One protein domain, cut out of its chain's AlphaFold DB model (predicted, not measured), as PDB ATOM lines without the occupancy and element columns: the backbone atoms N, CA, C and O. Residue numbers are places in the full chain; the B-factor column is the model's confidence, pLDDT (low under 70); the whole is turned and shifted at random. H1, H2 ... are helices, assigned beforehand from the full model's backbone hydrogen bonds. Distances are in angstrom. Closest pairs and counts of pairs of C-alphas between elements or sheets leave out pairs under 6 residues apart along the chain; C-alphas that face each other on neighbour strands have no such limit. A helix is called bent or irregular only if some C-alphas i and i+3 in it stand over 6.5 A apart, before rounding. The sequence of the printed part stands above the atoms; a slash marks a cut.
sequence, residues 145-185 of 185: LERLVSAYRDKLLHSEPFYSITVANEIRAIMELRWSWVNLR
ATOM      1  N   LEU A 145     135.927 182.402 185.215       91.62
ATOM      2  CA  LEU A 145     134.903 181.480 185.723       91.62
ATOM      3  C   LEU A 145     135.309 180.833 187.051       91.62
ATOM      4  O   LEU A 145     134.492 180.726 187.958       91.62
ATOM      5  N   GLU A 146     136.581 180.471 187.220       90.44
ATOM      6  CA  GLU A 146     137.055 179.935 188.498       90.44
ATOM      7  C   GLU A 146     137.038 180.999 189.595       90.44
ATOM      8  O   GLU A 146     136.689 180.713 190.741       90.44
ATOM      9  N   ARG A 147     137.402 182.242 189.248       92.19
ATOM     10  CA  ARG A 147     137.332 183.381 190.169       92.19
ATOM     11  C   ARG A 147     135.892 183.624 190.619       92.19
ATOM     12  O   ARG A 147     135.667 183.859 191.804       92.19
ATOM     13  N   LEU A 148     134.935 183.529 189.693       91.38
ATOM     14  CA  LEU A 148     133.506 183.671 189.971       91.38
ATOM     15  C   LEU A 148     132.996 182.563 190.898       91.38
ATOM     16  O   LEU A 148     132.407 182.864 191.931       91.38
ATOM     17  N   VAL A 149     133.275 181.295 190.580       91.06
ATOM     18  CA  VAL A 149     132.870 180.154 191.419       91.06
ATOM     19  C   VAL A 149     133.505 180.243 192.808       91.06
ATOM     20  O   VAL A 149     132.840 179.989 193.810       91.06
ATOM     21  N   SER A 150     134.773 180.656 192.894       90.06
ATOM     22  CA  SER A 150     135.443 180.879 194.176       90.06
ATOM     23  C   SER A 150     134.775 181.986 194.994       90.06
ATOM     24  O   SER A 150     134.633 181.819 196.201       90.06
ATOM     25  N   ALA A 151     134.358 183.091 194.368       90.06
ATOM     26  CA  ALA A 151     133.632 184.165 195.047       90.06
ATOM     27  C   ALA A 151     132.253 183.701 195.533       90.06
ATOM     28  O   ALA A 151     131.895 183.959 196.676       90.06
ATOM     29  N   TYR A 152     131.516 182.975 194.686       87.56
ATOM     30  CA  TYR A 152     130.203 182.431 195.023       87.56
ATOM     31  C   TYR A 152     130.272 181.516 196.250       87.56
ATOM     32  O   TYR A 152     129.554 181.740 197.220       87.56
ATOM     33  N   ARG A 153     131.187 180.537 196.251       88.38
ATOM     34  CA  ARG A 153     131.352 179.623 197.391       88.38
ATOM     35  C   ARG A 153     131.732 180.370 198.668       88.38
ATOM     36  O   ARG A 153     131.135 180.145 199.705       88.38
ATOM     37  N   ASP A 154     132.678 181.294 198.564       85.62
ATOM     38  CA  ASP A 154     133.198 182.043 199.709       85.62
ATOM     39  C   ASP A 154     132.183 182.997 200.341       85.62
ATOM     40  O   ASP A 154     132.213 183.197 201.550       85.62
ATOM     41  N   LYS A 155     131.339 183.645 199.529       84.69
ATOM     42  CA  LYS A 155     130.475 184.735 199.999       84.69
ATOM     43  C   LYS A 155     129.006 184.364 200.095       84.69
ATOM     44  O   LYS A 155     128.324 184.922 200.935       84.69
ATOM     45  N   LEU A 156     128.515 183.453 199.262       82.44
ATOM     46  CA  LEU A 156     127.081 183.157 199.175       82.44
ATOM     47  C   LEU A 156     126.701 181.789 199.747       82.44
ATOM     48  O   LEU A 156     125.529 181.581 200.039       82.44
ATOM     49  N   LEU A 157     127.654 180.864 199.922       82.12
ATOM     50  CA  LEU A 157     127.376 179.558 200.541       82.12
ATOM     51  C   LEU A 157     127.644 179.519 202.049       82.12
ATOM     52  O   LEU A 157     127.196 178.592 202.719       82.12
ATOM     53  N   HIS A 158     128.356 180.506 202.589       73.81
ATOM     54  CA  HIS A 158     128.561 180.655 204.027       73.81
ATOM     55  C   HIS A 158     127.570 181.686 204.574       73.81
ATOM     56  O   HIS A 158     127.315 182.703 203.930       73.81
ATOM     57  N   SER A 159     126.976 181.406 205.737       61.88
ATOM     58  CA  SER A 159     125.868 182.186 206.308       61.88
ATOM     59  C   SER A 159     126.337 183.488 206.970       61.88
ATOM     60  O   SER A 159     126.058 183.737 208.139       61.88
ATOM     61  N   GLU A 160     127.044 184.324 206.212       75.44
ATOM     62  CA  GLU A 160     127.392 185.686 206.608       75.44
ATOM     63  C   GLU A 160     126.215 186.624 206.298       75.44
ATOM     64  O   GLU A 160     125.897 186.807 205.114       75.44
ATOM     65  N   PRO A 161     125.574 187.246 207.310       78.56
ATOM     66  CA  PRO A 161     124.326 187.995 207.137       78.56
ATOM     67  C   PRO A 161     124.390 189.071 206.050       78.56
ATOM     68  O   PRO A 161     123.433 189.267 205.304       78.56
ATOM     69  N   PHE A 162     125.534 189.747 205.907       81.56
ATOM     70  CA  PHE A 162     125.717 190.770 204.878       81.56
ATOM     71  C   PHE A 162     125.554 190.211 203.456       81.56
ATOM     72  O   PHE A 162     124.907 190.824 202.608       81.56
ATOM     73  N   TYR A 163     126.121 189.039 203.180       80.00
ATOM     74  CA  TYR A 163     126.076 188.462 201.840       80.00
ATOM     75  C   TYR A 163     124.795 187.668 201.595       80.00
ATOM     76  O   TYR A 163     124.211 187.783 200.516       80.00
ATOM     77  N   SER A 164     124.340 186.896 202.588       76.25
ATOM     78  CA  SER A 164     123.133 186.072 202.461       76.25
ATOM     79  C   SER A 164     121.848 186.898 202.403       76.25
ATOM     80  O   SER A 164     120.860 186.431 201.838       76.25
ATOM     81  N   ILE A 165     121.861 188.124 202.940       79.62
ATOM     82  CA  ILE A 165     120.704 189.023 202.949       79.62
ATOM     83  C   ILE A 165     120.906 190.150 201.939       79.62
ATOM     84  O   ILE A 165     120.216 190.186 200.925       79.62
ATOM     85  N   THR A 166     121.852 191.064 202.172       83.81
ATOM     86  CA  THR A 166     121.961 192.299 201.377       83.81
ATOM     87  C   THR A 166     122.340 192.004 199.932       83.81
ATOM     88  O   THR A 166     121.592 192.329 199.012       83.81
ATOM     89  N   VAL A 167     123.468 191.321 199.725       83.44
ATOM     90  CA  VAL A 167     123.979 191.049 198.373       83.44
ATOM     91  C   VAL A 167     123.061 190.086 197.618       83.44
ATOM     92  O   VAL A 167     122.783 190.292 196.438       83.44
ATOM     93  N   ALA A 168     122.544 189.051 198.286       79.62
ATOM     94  CA  ALA A 168     121.594 188.128 197.673       79.62
ATOM     95  C   ALA A 168     120.305 188.834 197.213       79.62
ATOM     96  O   ALA A 168     119.803 188.528 196.130       79.62
ATOM     97  N   ASN A 169     119.791 189.791 197.992       82.19
ATOM     98  CA  ASN A 169     118.608 190.569 197.623       82.19
ATOM     99  C   ASN A 169     118.887 191.538 196.467       82.19
ATOM    100  O   ASN A 169     118.056 191.648 195.570       82.19
ATOM    101  N   GLU A 170     120.054 192.185 196.423       86.12
ATOM    102  CA  GLU A 170     120.453 193.011 195.272       86.12
ATOM    103  C   GLU A 170     120.548 192.183 193.987       86.12
ATOM    104  O   GLU A 170     120.012 192.567 192.945       86.12
ATOM    105  N   ILE A 171     121.185 191.010 194.061       82.62
ATOM    106  CA  ILE A 171     121.275 190.082 192.928       82.62
ATOM    107  C   ILE A 171     119.873 189.657 192.480       82.62
ATOM    108  O   ILE A 171     119.590 189.668 191.281       82.62
ATOM    109  N   ARG A 172     118.990 189.319 193.430       79.06
ATOM    110  CA  ARG A 172     117.600 188.947 193.150       79.06
ATOM    111  C   ARG A 172     116.857 190.074 192.439       79.06
ATOM    112  O   ARG A 172     116.292 189.825 191.381       79.06
ATOM    113  N   ALA A 173     116.950 191.305 192.937       83.75
ATOM    114  CA  ALA A 173     116.314 192.469 192.325       83.75
ATOM    115  C   ALA A 173     116.812 192.714 190.889       83.75
ATOM    116  O   ALA A 173     116.018 192.957 189.983       83.75
ATOM    117  N   ILE A 174     118.122 192.591 190.642       81.81
ATOM    118  CA  ILE A 174     118.692 192.720 189.289       81.81
ATOM    119  C   ILE A 174     118.151 191.625 188.359       81.81
ATOM    120  O   ILE A 174     117.823 191.900 187.201       81.81
ATOM    121  N   MET A 175     118.063 190.385 188.844       75.31
ATOM    122  CA  MET A 175     117.541 189.262 188.065       75.31
ATOM    123  C   MET A 175     116.041 189.402 187.786       75.31
ATOM    124  O   MET A 175     115.633 189.182 186.649       75.31
ATOM    125  N   GLU A 176     115.238 189.821 188.764       75.81
ATOM    126  CA  GLU A 176     113.791 190.044 188.633       75.81
ATOM    127  C   GLU A 176     113.466 191.192 187.677       75.81
ATOM    128  O   GLU A 176     112.610 191.046 186.798       75.81
ATOM    129  N   LEU A 177     114.197 192.309 187.768       70.50
ATOM    130  CA  LEU A 177     114.081 193.406 186.808       70.50
ATOM    131  C   LEU A 177     114.391 192.891 185.401       70.50
ATOM    132  O   LEU A 177     113.601 193.083 184.482       70.50
ATOM    133  N   ARG A 178     115.496 192.158 185.230       62.91
ATOM    134  CA  ARG A 178     115.890 191.616 183.925       62.91
ATOM    135  C   ARG A 178     114.895 190.585 183.379       62.91
ATOM    136  O   ARG A 178     114.649 190.590 182.179       62.91
ATOM    137  N   TRP A 179     114.302 189.749 184.230       54.19
ATOM    138  CA  TRP A 179     113.268 188.777 183.854       54.19
ATOM    139  C   TRP A 179     111.958 189.460 183.442       54.19
ATOM    140  O   TRP A 179     111.318 189.048 182.477       54.19
ATOM    141  N   SER A 180     111.603 190.567 184.098       54.41
ATOM    142  CA  SER A 180     110.437 191.380 183.732       54.41
ATOM    143  C   SER A 180     110.591 192.003 182.338       54.41
ATOM    144  O   SER A 180     109.653 191.976 181.549       54.41
ATOM    145  N   TRP A 181     111.793 192.469 181.973       44.78
ATOM    146  CA  TRP A 181     112.094 192.965 180.619       44.78
ATOM    147  C   TRP A 181     112.147 191.872 179.541       44.78
ATOM    148  O   TRP A 181     111.983 192.177 178.359       44.78
ATOM    149  N   VAL A 182     112.414 190.619 179.920       56.72
ATOM    150  CA  VAL A 182     112.430 189.473 178.995       56.72
ATOM    151  C   VAL A 182     111.013 188.956 178.722       56.72
ATOM    152  O   VAL A 182     110.754 188.538 177.604       56.72
ATOM    153  N   ASN A 183     110.089 189.053 179.685       51.03
ATOM    154  CA  ASN A 183     108.682 188.650 179.511       51.03
ATOM    155  C   ASN A 183     107.761 189.757 178.962       51.03
ATOM    156  O   ASN A 183     106.580 189.515 178.740       51.03
ATOM    157  N   LEU A 184     108.281 190.972 178.763       50.25
ATOM    158  CA  LEU A 184     107.576 192.101 178.136       50.25
ATOM    159  C   LEU A 184     107.949 192.277 176.650       50.25
ATOM    160  O   LEU A 184     107.736 193.353 176.089       50.25
ATOM    161  N   ARG A 185     108.540 191.255 176.023       41.38
ATOM    162  CA  ARG A 185     108.951 191.274 174.619       41.38
ATOM    163  C   ARG A 185     108.384 190.090 173.854       41.38
ATOM    164  O   ARG A 185     108.383 188.983 174.428       41.38
TER     165      ARG A 185
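Overview. This is residues 145 to 185 of the 185 residues of the protein "Carbohydrate sulfotransferase" of Aquila chrysaetos chrysaetos (UniProt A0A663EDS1). The longest helix, H2, makes one arm of an open V, and the shorter H1 makes the other; the last residues of H1 meet the first part of H2 near the tip, where a tight link turns the chain. The far parts of both arms, residues 145 to 151 of H1 and 169 to 182 of H2, stand free, and a short tail, residues 183 to 185, follows H2. The printed part has 41 residues with two named helices, H1 then H2, and no named strand; the class is all helix. It is loose, with a radius of gyration of the C-alphas of 12.8 A, and only just flat, spanning 36 by 24 by 9 A.

Along the chain. H2 covers residues 161 to 182 and measures 30.6 A from C-alpha 161 at (124.326, 187.995, 207.137) to C-alpha 182 at (112.430, 189.473, 178.995). It is neither bent nor irregular, but only just: C-alphas 164 and 167 are 6.5 A apart. H1 covers residues 145 to 156 and measures 15.7 A, beginning with C-alpha 145 at (134.903, 181.480, 185.723).

Arrangement. H2 touches H1 with residues 163 to 168 alone, and H1 touches H2 with residues 155 to 156 alone. Their closest C-alphas, those of Ser 164 and Leu 156, are 5.9 A apart. The helices run opposite ways at a steep tilt of 57 degrees. In H1 every O i to N i+4 pair is within hydrogen-bond range; in H2, 16 of 18 are.

Size, cuts and confidence. The two C-alphas farthest apart, those of Glu 160 and Arg 185, are 37.3 A apart. The printed part has no cut, and the link from H1 to H2 is tight, with 4 residues. Residue 185 is the chain's last. The mean pLDDT of the printed part is 76.5; residue 159 and residues 178 to 185 are under 70.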